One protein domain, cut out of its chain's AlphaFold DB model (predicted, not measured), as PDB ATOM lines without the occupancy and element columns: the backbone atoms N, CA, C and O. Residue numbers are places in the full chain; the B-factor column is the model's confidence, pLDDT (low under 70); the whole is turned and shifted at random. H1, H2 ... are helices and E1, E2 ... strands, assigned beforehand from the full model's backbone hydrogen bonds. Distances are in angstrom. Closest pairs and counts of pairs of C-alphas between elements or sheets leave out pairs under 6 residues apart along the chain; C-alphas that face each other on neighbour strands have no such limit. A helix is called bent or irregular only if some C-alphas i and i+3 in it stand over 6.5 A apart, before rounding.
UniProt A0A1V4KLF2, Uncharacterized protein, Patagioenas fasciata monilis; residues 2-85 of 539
ATOM      1  N   TYR A   2     112.555 170.589 120.971       57.03
ATOM      2  CA  TYR A   2     113.914 171.127 120.826       57.03
ATOM      3  C   TYR A   2     114.935 170.159 121.431       57.03
ATOM      4  O   TYR A   2     114.729 169.639 122.526       57.03
ATOM      5  N   HIS A   3     116.054 169.932 120.743       77.06
ATOM      6  CA  HIS A   3     117.192 169.228 121.331       77.06
ATOM      7  C   HIS A   3     117.934 170.189 122.270       77.06
ATOM      8  O   HIS A   3     118.769 170.968 121.813       77.06
ATOM      9  N   TYR A   4     117.641 170.134 123.572       81.12
ATOM     10  CA  TYR A   4     118.266 170.992 124.592       81.12
ATOM     11  C   TYR A   4     119.806 171.085 124.483       81.12
ATOM     12  O   TYR A   4     120.316 172.203 124.498       81.12
ATOM     13  N   PRO A   5     120.578 169.997 124.249       86.12
ATOM     14  CA  PRO A   5     122.029 170.106 124.055       86.12
ATOM     15  C   PRO A   5     122.444 170.930 122.825       86.12
ATOM     16  O   PRO A   5     123.499 171.560 122.842       86.12
ATOM     17  N   CYS A   6     121.628 170.948 121.767       89.00
ATOM     18  CA  CYS A   6     121.864 171.755 120.568       89.00
ATOM     19  C   CYS A   6     121.493 173.227 120.795       89.00
ATOM     20  O   CYS A   6     122.226 174.101 120.343       89.00
ATOM     21  N   ALA A   7     120.405 173.498 121.525       90.50
ATOM     22  CA  ALA A   7     120.024 174.851 121.934       90.50
ATOM     23  C   ALA A   7     121.109 175.468 122.840       90.50
ATOM     24  O   ALA A   7     121.680 176.510 122.516       90.50
ATOM     25  N   ALA A   8     121.515 174.738 123.886       91.62
ATOM     26  CA  ALA A   8     122.645 175.100 124.733       91.62
ATOM     27  C   ALA A   8     123.921 175.336 123.904       91.62
ATOM     28  O   ALA A   8     124.567 176.371 124.048       91.62
ATOM     29  N   GLY A   9     124.261 174.431 122.977       92.94
ATOM     30  CA  GLY A   9     125.403 174.596 122.070       92.94
ATOM     31  C   GLY A   9     125.344 175.882 121.234       92.94
ATOM     32  O   GLY A   9     126.350 176.585 121.128       92.94
ATOM     33  N   ALA A  10     124.164 176.238 120.719       92.44
ATOM     34  CA  ALA A  10     123.914 177.482 119.988       92.44
ATOM     35  C   ALA A  10     123.965 178.751 120.866       92.44
ATOM     36  O   ALA A  10     123.964 179.856 120.332       92.44
ATOM     37  N   GLY A  11     124.052 178.615 122.195       93.00
ATOM     38  CA  GLY A  11     124.089 179.744 123.126       93.00
ATOM     39  C   GLY A  11     122.717 180.301 123.491       93.00
ATOM     40  O   GLY A  11     122.624 181.477 123.821       93.00
ATOM     41  N   THR A  12     121.655 179.491 123.432       93.38
ATOM     42  CA  THR A  12     120.356 179.910 123.970       93.38
ATOM     43  C   THR A  12     120.411 180.035 125.491       93.38
ATOM     44  O   THR A  12     120.867 179.096 126.155       93.38
ATOM     45  N   PHE A  13     119.850 181.107 126.053       94.69
ATOM     46  CA  PHE A  13     119.482 181.100 127.471       94.69
ATOM     47  C   PHE A  13     118.374 180.062 127.705       94.69
ATOM     48  O   PHE A  13     117.517 179.840 126.843       94.69
ATOM     49  N   GLN A  14     118.441 179.395 128.854       92.75
ATOM     50  CA  GLN A  14     117.579 178.284 129.248       92.75
ATOM     51  C   GLN A  14     116.982 178.592 130.617       92.75
ATOM     52  O   GLN A  14     117.724 178.842 131.561       92.75
ATOM     53  N   ASP A  15     115.659 178.546 130.713       91.25
ATOM     54  CA  ASP A  15     114.896 178.706 131.947       91.25
ATOM     55  C   ASP A  15     114.171 177.387 132.228       91.25
ATOM     56  O   ASP A  15     113.314 176.964 131.447       91.25
ATOM     57  N   PHE A  16     114.541 176.709 133.315       86.38
ATOM     58  CA  PHE A  16     113.913 175.443 133.687       86.38
ATOM     59  C   PHE A  16     112.546 175.654 134.352       86.38
ATOM     60  O   PHE A  16     111.597 174.941 134.025       86.38
ATOM     61  N   SER A  17     112.426 176.661 135.221       87.31
ATOM     62  CA  SER A  17     111.221 176.972 135.998       87.31
ATOM     63  C   SER A  17     110.036 177.370 135.110       87.31
ATOM     64  O   SER A  17     108.913 176.926 135.342       87.31
ATOM     65  N   ASN A  18     110.285 178.130 134.038       86.88
ATOM     66  CA  ASN A  18     109.282 178.512 133.035       86.88
ATOM     67  C   ASN A  18     109.337 177.663 131.747       86.88
ATOM     68  O   ASN A  18     108.633 177.975 130.783       86.88
ATOM     69  N   LEU A  19     110.175 176.615 131.698       87.44
ATOM     70  CA  LEU A  19     110.411 175.751 130.524       87.44
ATOM     71  C   LEU A  19     110.683 176.538 129.223       87.44
ATOM     72  O   LEU A  19     110.220 176.166 128.140       87.44
ATOM     73  N   SER A  20     111.410 177.653 129.330       89.81
ATOM     74  CA  SER A  20     111.564 178.638 128.255       89.81
ATOM     75  C   SER A  20     112.982 178.674 127.675       89.81
ATOM     76  O   SER A  20     113.969 178.367 128.345       89.81
ATOM     77  N   LEU A  21     113.075 179.030 126.391       91.88
ATOM     78  CA  LEU A  21     114.324 179.159 125.643       91.88
ATOM     79  C   LEU A  21     114.344 180.517 124.938       91.88
ATOM     80  O   LEU A  21     113.383 180.862 124.248       91.88
ATOM     81  N   LEU A  22     115.450 181.251 125.053       93.12
ATOM     82  CA  LEU A  22     115.688 182.488 124.304       93.12
ATOM     83  C   LEU A  22     116.899 182.293 123.391       93.12
ATOM     84  O   LEU A  22     117.956 181.862 123.852       93.12
ATOM     85  N   CYS A  23     116.759 182.584 122.096       93.69
ATOM     86  CA  CYS A  23     117.899 182.570 121.176       93.69
ATOM     87  C   CYS A  23     118.858 183.740 121.469       93.69
ATOM     88  O   CYS A  23     118.435 184.700 122.117       93.69
ATOM     89  N   PRO A  24     120.123 183.693 121.001       93.19
ATOM     90  CA  PRO A  24     121.090 184.771 121.221       93.19
ATOM     91  C   PRO A  24     120.557 186.172 120.874       93.19
ATOM     92  O   PRO A  24     120.809 187.114 121.611       93.19
ATOM     93  N   ASP A  25     119.743 186.294 119.821       94.69
ATOM     94  CA  ASP A  25     119.151 187.561 119.351       94.69
ATOM     95  C   ASP A  25     118.071 188.143 120.288       94.69
ATOM     96  O   ASP A  25     117.647 189.285 120.125       94.69
ATOM     97  N   HIS A  26     117.595 187.351 121.253       94.62
ATOM     98  CA  HIS A  26     116.577 187.729 122.238       94.62
ATOM     99  C   HIS A  26     117.031 187.449 123.682       94.62
ATOM    100  O   HIS A  26     116.205 187.468 124.598       94.62
ATOM    101  N   ILE A  27     118.322 187.164 123.893       94.44
ATOM    102  CA  ILE A  27     118.849 186.685 125.175       94.44
ATOM    103  C   ILE A  27     118.699 187.727 126.288       94.44
ATOM    104  O   ILE A  27     118.350 187.372 127.410       94.44
ATOM    105  N   ASP A  28     118.819 189.012 125.946       93.75
ATOM    106  CA  ASP A  28     118.704 190.160 126.857       93.75
ATOM    107  C   ASP A  28     117.331 190.275 127.547       93.75
ATOM    108  O   ASP A  28     117.181 191.011 128.518       93.75
ATOM    109  N   GLN A  29     116.321 189.530 127.083       94.12
ATOM    110  CA  GLN A  29     115.004 189.453 127.723       94.12
ATOM    111  C   GLN A  29     114.977 188.495 128.929       94.12
ATOM    112  O   GLN A  29     113.976 188.454 129.647       94.12
ATOM    113  N   ALA A  30     116.039 187.714 129.166       93.25
ATOM    114  CA  ALA A  30     116.113 186.755 130.269       93.25
ATOM    115  C   ALA A  30     115.922 187.389 131.662       93.25
ATOM    116  O   ALA A  30     115.096 186.875 132.414       93.25
ATOM    117  N   PRO A  31     116.572 188.515 132.030       92.38
ATOM    118  CA  PRO A  31     116.440 189.072 133.379       92.38
ATOM    119  C   PRO A  31     115.034 189.623 133.655       92.38
ATOM    120  O   PRO A  31     114.585 189.640 134.795       92.38
ATOM    121  N   GLU A  32     114.311 190.048 132.616       91.88
ATOM    122  CA  GLU A  32     112.955 190.595 132.740       91.88
ATOM    123  C   GLU A  32     111.879 189.490 132.765       91.88
ATOM    124  O   GLU A  32     110.880 189.606 133.476       91.88
ATOM    125  N   ARG A  33     112.109 188.382 132.043       92.19
ATOM    126  CA  ARG A  33     111.226 187.201 132.014       92.19
ATOM    127  C   ARG A  33     111.436 186.268 133.211       92.19
ATOM    128  O   ARG A  33     110.458 185.836 133.816       92.19
ATOM    129  N   SER A  34     112.692 185.973 133.541       90.06
ATOM    130  CA  SER A  34     113.106 184.927 134.490       90.06
ATOM    131  C   SER A  34     113.599 185.481 135.834       90.06
ATOM    132  O   SER A  34     113.625 184.751 136.821       90.06
ATOM    133  N   LYS A  35     113.911 186.784 135.920       90.19
ATOM    134  CA  LYS A  35     114.315 187.473 137.161       90.19
ATOM    135  C   LYS A  35     115.547 186.817 137.804       90.19
ATOM    136  O   LYS A  35     116.572 186.683 137.145       90.19
ATOM    137  N   GLU A  36     115.448 186.420 139.072       90.44
ATOM    138  CA  GLU A  36     116.509 185.750 139.833       90.44
ATOM    139  C   GLU A  36     116.929 184.398 139.229       90.44
ATOM    140  O   GLU A  36     118.095 184.027 139.321       90.44
ATOM    141  N   GLU A  37     116.044 183.731 138.478       89.88
ATOM    142  CA  GLU A  37     116.339 182.488 137.742       89.88
ATOM    143  C   GLU A  37     117.240 182.720 136.507       89.88
ATOM    144  O   GLU A  37     117.536 181.784 135.767       89.88
ATOM    145  N   ALA A  38     117.665 183.964 136.245       92.94
ATOM    146  CA  ALA A  38     118.717 184.300 135.282       92.94
ATOM    147  C   ALA A  38     120.066 184.642 135.949       92.94
ATOM    148  O   ALA A  38     121.033 184.937 135.241       92.94
ATOM    149  N   ASN A  39     120.160 184.634 137.285       95.38
ATOM    150  CA  ASN A  39     121.376 185.009 138.004       95.38
ATOM    151  C   ASN A  39     122.411 183.875 138.022       95.38
ATOM    152  O   ASN A  39     122.098 182.701 138.211       95.38
ATOM    153  N   CYS A  40     123.691 184.237 137.927       96.81
ATOM    154  CA  CYS A  40     124.766 183.294 138.197       96.81
ATOM    155  C   CYS A  40     124.841 182.953 139.694       96.81
ATOM    156  O   CYS A  40     125.072 183.830 140.527       96.81
ATOM    157  N   ALA A  41     124.800 181.660 140.025       96.38
ATOM    158  CA  ALA A  41     124.847 181.130 141.394       96.38
ATOM    159  C   ALA A  41     126.177 181.361 142.162       96.38
ATOM    160  O   ALA A  41     126.354 180.841 143.263       96.38
ATOM    161  N   VAL A  42     127.126 182.114 141.591       96.62
ATOM    162  CA  VAL A  42     128.413 182.489 142.215       96.62
ATOM    163  C   VAL A  42     128.472 183.981 142.557       96.62
ATOM    164  O   VAL A  42     129.073 184.342 143.567       96.62
ATOM    165  N   CYS A  43     127.868 184.847 141.735       96.81
ATOM    166  CA  CYS A  43     127.944 186.308 141.871       96.81
ATOM    167  C   CYS A  43     126.582 187.008 142.042       96.81
ATOM    168  O   CYS A  43     126.565 188.226 142.194       96.81
ATOM    169  N   ASP A  44     125.481 186.249 142.021       95.81
ATOM    170  CA  ASP A  44     124.093 186.712 142.167       95.81
ATOM    171  C   ASP A  44     123.727 187.883 141.233       95.81
ATOM    172  O   ASP A  44     123.265 188.950 141.632       95.81
ATOM    173  N   SER A  45     124.027 187.697 139.947       95.38
ATOM    174  CA  SER A  45     123.807 188.695 138.900       95.38
ATOM    175  C   SER A  45     123.614 188.018 137.540       95.38
ATOM    176  O   SER A  45     124.265 186.995 137.296       95.38
ATOM    177  N   PRO A  46     122.793 188.562 136.620       93.12
ATOM    178  CA  PRO A  46     122.683 188.018 135.266       93.12
ATOM    179  C   PRO A  46     123.993 188.176 134.478       93.12
ATOM    180  O   PRO A  46     124.376 187.269 133.739       93.12
ATOM    181  N   GLY A  47     124.738 189.269 134.699       93.31
ATOM    182  CA  GLY A  47     126.034 189.538 134.064       93.31
ATOM    183  C   GLY A  47     125.994 189.441 132.533       93.31
ATOM    184  O   GLY A  47     125.067 189.943 131.904       93.31
ATOM    185  N   ASP A  48     127.000 188.792 131.940       93.88
ATOM    186  CA  ASP A  48     126.988 188.424 130.519       93.88
ATOM    187  C   ASP A  48     126.273 187.076 130.330       93.88
ATOM    188  O   ASP A  48     126.797 186.019 130.690       93.88
ATOM    189  N   LEU A  49     125.075 187.114 129.746       93.31
ATOM    190  CA  LEU A  49     124.251 185.933 129.475       93.31
ATOM    191  C   LEU A  49     124.867 184.999 128.415       93.31
ATOM    192  O   LEU A  49     124.549 183.811 128.391       93.31
ATOM    193  N   LEU A  50     125.771 185.491 127.560       93.06
ATOM    194  CA  LEU A  50     126.491 184.665 126.587       93.06
ATOM    195  C   LEU A  50     127.666 183.916 127.237       93.06
ATOM    196  O   LEU A  50     127.993 182.811 126.795       93.06
ATOM    197  N   ASP A  51     128.261 184.446 128.308       95.06
ATOM    198  CA  ASP A  51     129.243 183.722 129.133       95.06
ATOM    199  C   ASP A  51     128.579 182.762 130.143       95.06
ATOM    200  O   ASP A  51     129.272 182.047 130.863       95.06
ATOM    201  N   GLN A  52     127.245 182.680 130.208       94.06
ATOM    202  CA  GLN A  52     126.573 181.721 131.088       94.06
ATOM    203  C   GLN A  52     126.612 180.266 130.574       94.06
ATOM    204  O   GLN A  52     126.464 179.952 129.388       94.06
ATOM    205  N   LEU A  53     126.748 179.356 131.537       96.31
ATOM    206  CA  LEU A  53     126.606 177.910 131.438       96.31
ATOM    207  C   LEU A  53     125.399 177.479 132.287       96.31
ATOM    208  O   LEU A  53     125.349 177.767 133.481       96.31
ATOM    209  N   PHE A  54     124.443 176.776 131.679       95.69
ATOM    210  CA  PHE A  54     123.239 176.248 132.338       95.69
ATOM    211  C   PHE A  54     123.448 174.790 132.766       95.69
ATOM    212  O   PHE A  54     123.816 173.950 131.937       95.69
ATOM    213  N   CYS A  55     123.220 174.469 134.041       95.69
ATOM    214  CA  CYS A  55     123.377 173.110 134.556       95.69
ATOM    215  C   CYS A  55     122.150 172.240 134.254       95.69
ATOM    216  O   CYS A  55     121.100 172.399 134.874       95.69
ATOM    217  N   THR A  56     122.301 171.211 133.412       93.31
ATOM    218  CA  THR A  56     121.199 170.297 133.049       93.31
ATOM    219  C   THR A  56     120.800 169.306 134.158       93.31
ATOM    220  O   THR A  56     120.213 168.266 133.870       93.31
ATOM    221  N   THR A  57     121.170 169.564 135.416       93.62
ATOM    222  CA  THR A  57     120.838 168.724 136.582       93.62
ATOM    223  C   THR A  57     120.148 169.520 137.688       93.62
ATOM    224  O   THR A  57     119.204 169.006 138.275       93.62
ATOM    225  N   CYS A  58     120.578 170.759 137.958       94.56
ATOM    226  CA  CYS A  58     119.978 171.619 138.987       94.56
ATOM    227  C   CYS A  58     119.329 172.906 138.456       94.56
ATOM    228  O   CYS A  58     118.795 173.657 139.255       94.56
ATOM    229  N   GLY A  59     119.390 173.192 137.150       93.44
ATOM    230  CA  GLY A  59     118.825 174.409 136.551       93.44
ATOM    231  C   GLY A  59     119.708 175.659 136.660       93.44
ATOM    232  O   GLY A  59     119.651 176.500 135.772       93.44
ATOM    233  N   GLN A  60     120.572 175.755 137.677       95.62
ATOM    234  CA  GLN A  60     121.351 176.973 137.949       95.62
ATOM    235  C   GLN A  60     122.355 177.363 136.846       95.62
ATOM    236  O   GLN A  60     122.993 176.511 136.210       95.62
ATOM    237  N   HIS A  61     122.566 178.677 136.718       96.38
ATOM    238  CA  HIS A  61     123.465 179.321 135.761       96.38
ATOM    239  C   HIS A  61     124.796 179.721 136.400       96.38
ATOM    240  O   HIS A  61     124.881 180.065 137.582       96.38
ATOM    241  N   TYR A  62     125.860 179.695 135.600       97.69
ATOM    242  CA  TYR A  62     127.215 180.027 136.032       97.69
ATOM    243  C   TYR A  62     127.962 180.750 134.912       97.69
ATOM    244  O   TYR A  62     128.074 180.195 133.823       97.69
ATOM    245  N   HIS A  63     128.512 181.945 135.150       97.44
ATOM    246  CA  HIS A  63     129.435 182.556 134.184       97.44
ATOM    247  C   HIS A  63     130.706 181.715 134.055       97.44
ATOM    248  O   HIS A  63     131.251 181.254 135.062       97.44
ATOM    249  N   GLY A  64     131.220 181.581 132.836       96.25
ATOM    250  CA  GLY A  64     132.530 181.008 132.559       96.25
ATOM    251  C   GLY A  64     133.630 181.696 133.362       96.25
ATOM    252  O   GLY A  64     134.409 181.026 134.040       96.25
ATOM    253  N   MET A  65     133.619 183.031 133.399       95.88
ATOM    254  CA  MET A  65     134.535 183.843 134.208       95.88
ATOM    255  C   MET A  65     134.416 183.571 135.720       95.88
ATOM    256  O   MET A  65     135.412 183.637 136.431       95.88
ATOM    257  N   CYS A  66     133.227 183.220 136.226       97.12
ATOM    258  CA  CYS A  66     133.027 182.892 137.645       97.12
ATOM    259  C   CYS A  66     133.476 181.467 138.025       97.12
ATOM    260  O   CYS A  66     133.487 181.132 139.209       97.12
ATOM    261  N   LEU A  67     133.835 180.625 137.047       95.56
ATOM    262  CA  LEU A  67     134.318 179.252 137.255       95.56
ATOM    263  C   LEU A  67     135.709 178.981 136.645       95.56
ATOM    264  O   LEU A  67     136.151 177.831 136.666       95.56
ATOM    265  N   ASP A  68     136.373 180.000 136.085       94.56
ATOM    266  CA  ASP A  68     137.579 179.887 135.243       94.56
ATOM    267  C   ASP A  68     137.398 178.966 134.004       94.56
ATOM    268  O   ASP A  68     138.343 178.361 133.490       94.56
ATOM    269  N   ILE A  69     136.168 178.854 133.484       94.69
ATOM    270  CA  ILE A  69     135.816 178.015 132.327       94.69
ATOM    271  C   ILE A  69     135.631 178.888 131.083       94.69
ATOM    272  O   ILE A  69     134.594 179.515 130.909       94.69
ATOM    273  N   GLN A  70     136.567 178.829 130.127       94.88
ATOM    274  CA  GLN A  70     136.314 179.366 128.782       94.88
ATOM    275  C   GLN A  70     135.109 178.649 128.151       94.88
ATOM    276  O   GLN A  70     135.191 177.442 127.883       94.88
ATOM    277  N   VAL A  71     134.020 179.383 127.907       95.31
ATOM    278  CA  VAL A  71     132.768 178.876 127.326       95.31
ATOM    279  C   VAL A  71     132.940 178.550 125.842       95.31
ATOM    280  O   VAL A  71     133.530 179.310 125.078       95.31
ATOM    281  N   THR A  72     132.404 177.404 125.417       95.44
ATOM    282  CA  THR A  72     132.360 176.982 124.007       95.44
ATOM    283  C   THR A  72     131.051 176.234 123.721       95.44
ATOM    284  O   THR A  72     130.476 175.657 124.651       95.44
ATOM    285  N   PRO A  73     130.594 176.148 122.454       94.50
ATOM    286  CA  PRO A  73     129.429 175.338 122.079       94.50
ATOM    287  C   PRO A  73     129.499 173.886 122.577       94.50
ATOM    288  O   PRO A  73     128.500 173.334 123.034       94.50
ATOM    289  N   LEU A  74     130.692 173.278 122.558       94.25
ATOM    290  CA  LEU A  74     130.906 171.902 123.018       94.25
ATOM    291  C   LEU A  74     130.810 171.752 124.546       94.25
ATOM    292  O   LEU A  74     130.382 170.701 125.018       94.25
ATOM    293  N   LYS A  75     131.189 172.781 125.318       95.88
ATOM    294  CA  LYS A  75     131.009 172.781 126.779       95.88
ATOM    295  C   LYS A  75     129.563 173.040 127.180       95.88
ATOM    296  O   LYS A  75     129.073 172.325 128.046       95.88
ATOM    297  N   ARG A  76     128.873 173.994 126.531       95.62
ATOM    298  CA  ARG A  76     127.444 174.272 126.782       95.62
ATOM    299  C   ARG A  76     126.565 173.037 126.525       95.62
ATOM    300  O   ARG A  76     125.594 172.812 127.244       95.62
ATOM    301  N   ALA A  77     126.900 172.221 125.520       93.50
ATOM    302  CA  ALA A  77     126.139 171.032 125.132       93.50
ATOM    303  C   ALA A  77     126.116 169.938 126.229       93.50
ATOM    304  O   ALA A  77     127.011 169.087 126.330       93.50
ATOM    305  N   GLY A  78     125.055 169.945 127.043       92.62
ATOM    306  CA  GLY A  78     124.893 169.031 128.179       92.62
ATOM    307  C   GLY A  78     125.925 169.302 129.272       92.62
ATOM    308  O   GLY A  78     126.722 168.416 129.602       92.62
ATOM    309  N   TRP A  79     125.976 170.548 129.744       96.19
ATOM    310  CA  TRP A  79     126.853 170.977 130.827       96.19
ATOM    311  C   TRP A  79     126.296 170.595 132.206       96.19
ATOM    312  O   TRP A  79     125.085 170.586 132.423       96.19
ATOM    313  N   GLN A  80     127.193 170.313 133.151       96.56
ATOM    314  CA  GLN A  80     126.857 170.061 134.552       96.56
ATOM    315  C   GLN A  80     127.776 170.897 135.440       96.56
ATOM    316  O   GLN A  80     129.000 170.865 135.266       96.56
ATOM    317  N   CYS A  81     127.188 171.612 136.400       96.19
ATOM    318  CA  CYS A  81     127.938 172.415 137.358       96.19
ATOM    319  C   CYS A  81     128.815 171.541 138.270       96.19
ATOM    320  O   CYS A  81     128.608 170.326 138.336       96.19
ATOM    321  N   PRO A  82     129.804 172.127 138.970       93.75
ATOM    322  CA  PRO A  82     130.755 171.371 139.781       93.75
ATOM    323  C   PRO A  82     130.105 170.404 140.774       93.75
ATOM    324  O   PRO A  82     130.567 169.274 140.890       93.75
ATOM    325  N   ASP A  83     129.023 170.823 141.429       94.00
ATOM    326  CA  ASP A  83     128.333 170.063 142.478       94.00
ATOM    327  C   ASP A  83     127.389 168.977 141.915       94.00
ATOM    328  O   ASP A  83     126.998 168.054 142.627       94.00
ATOM    329  N   CYS A  84     127.048 169.044 140.621       95.62
ATOM    330  CA  CYS A  84     126.229 168.052 139.911       95.62
ATOM    331  C   CYS A  84     127.027 167.167 138.936       95.62
ATOM    332  O   CYS A  84     126.442 166.342 138.230       95.62
ATOM    333  N   LYS A  85     128.348 167.351 138.832       95.12
ATOM    334  CA  LYS A  85     129.174 166.687 137.818       95.12
ATOM    335  C   LYS A  85     129.412 165.219 138.180       95.12
ATOM    336  O   LYS A  85     130.027 164.910 139.195       95.12
TER     337      LYS A  85
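What this domain is: This is residues 2 to 85 of the 539 residues of an uncharacterized protein of Patagioenas fasciata monilis (UniProt A0A1V4KLF2). Two short strand hairpins, E1 with E2 and E3 with E4, make the core of a small rounded body, with E3 and then E1 nearest to its middle, and the irregular helix H2 packs on the hairpin of E1 and E2. The short helix H3 follows straight on from E4, and H1 and H4 pack together beside E3. The printed part has 84 residues with four named helices and four named strands, in the order H1, E1, E2, H2, E3, E4, H3, H4; each hairpin is a two-strand antiparallel sheet. The class is mixed, helices and strands, with 42 residues in named elements. The whole is compact, with a radius of gyration of the C-alphas of 11.2 A and spans of 28 by 27 by 20 A.

How they stand to each other: H1, residues 4 to 10, touches H4, residues 73 to 76; their closest C-alphas, those of Gly 9 and Pro 73, are 4.1 A apart. E1, residues 13 to 15, and E2, residues 20 to 22, form an antiparallel hairpin, with N 15 and O 20 within hydrogen-bond range at 2.9 A. H2, residues 24 to 38, comes closest to E1 at the C-alphas of Ile 27 and Phe 13, 6.1 A apart. H1 and H2 are close but not clearly touching, at a steep tilt of 54 degrees, opposite ways; their closest C-alphas, those of Ala 10 and Pro 24, are 7.9 A apart. E3, residues 52 to 54, and E4, residues 61 to 63, form the second antiparallel hairpin, with N 53 and O 62 within hydrogen-bond range at 2.8 A. The closest C-alphas of E1 and E3 are those of Gln 14 and Phe 54, 6.8 A apart, while E2 and E3 are apart. H3, residues 64 to 67, and H4 are apart. In H1 every O i to N i+4 pair is within hydrogen-bond range; in H2 3 of 11 are, beside 7 of 12 O i to N i+3 pairs, and H3 and H4 are too short for an O i to N i+4 pair.

Where its parts are: H1 begins at C-alpha 4, (118.266, 170.992, 124.592), and is 9.8 A long. E1 and E2 measure 6.8 A and 6.9 A. H2 is 14.3 A long and irregular: C-alphas 33 and 36 are 9.5 A apart. E3 and E4 measure 6.5 A and 7.0 A, H3 5.3 A. H4, 5.2 A, ends at C-alpha 76, (127.444, 174.272, 126.782).

The domain as a whole: The two C-alphas farthest apart, those of Asp 25 and Asp 83, are 30.4 A apart. The printed part has no cut. The link from H2 to E3, residues 39 to 51, is long. The mean pLDDT of the printed part is 92.9, and residue 2 is under 70.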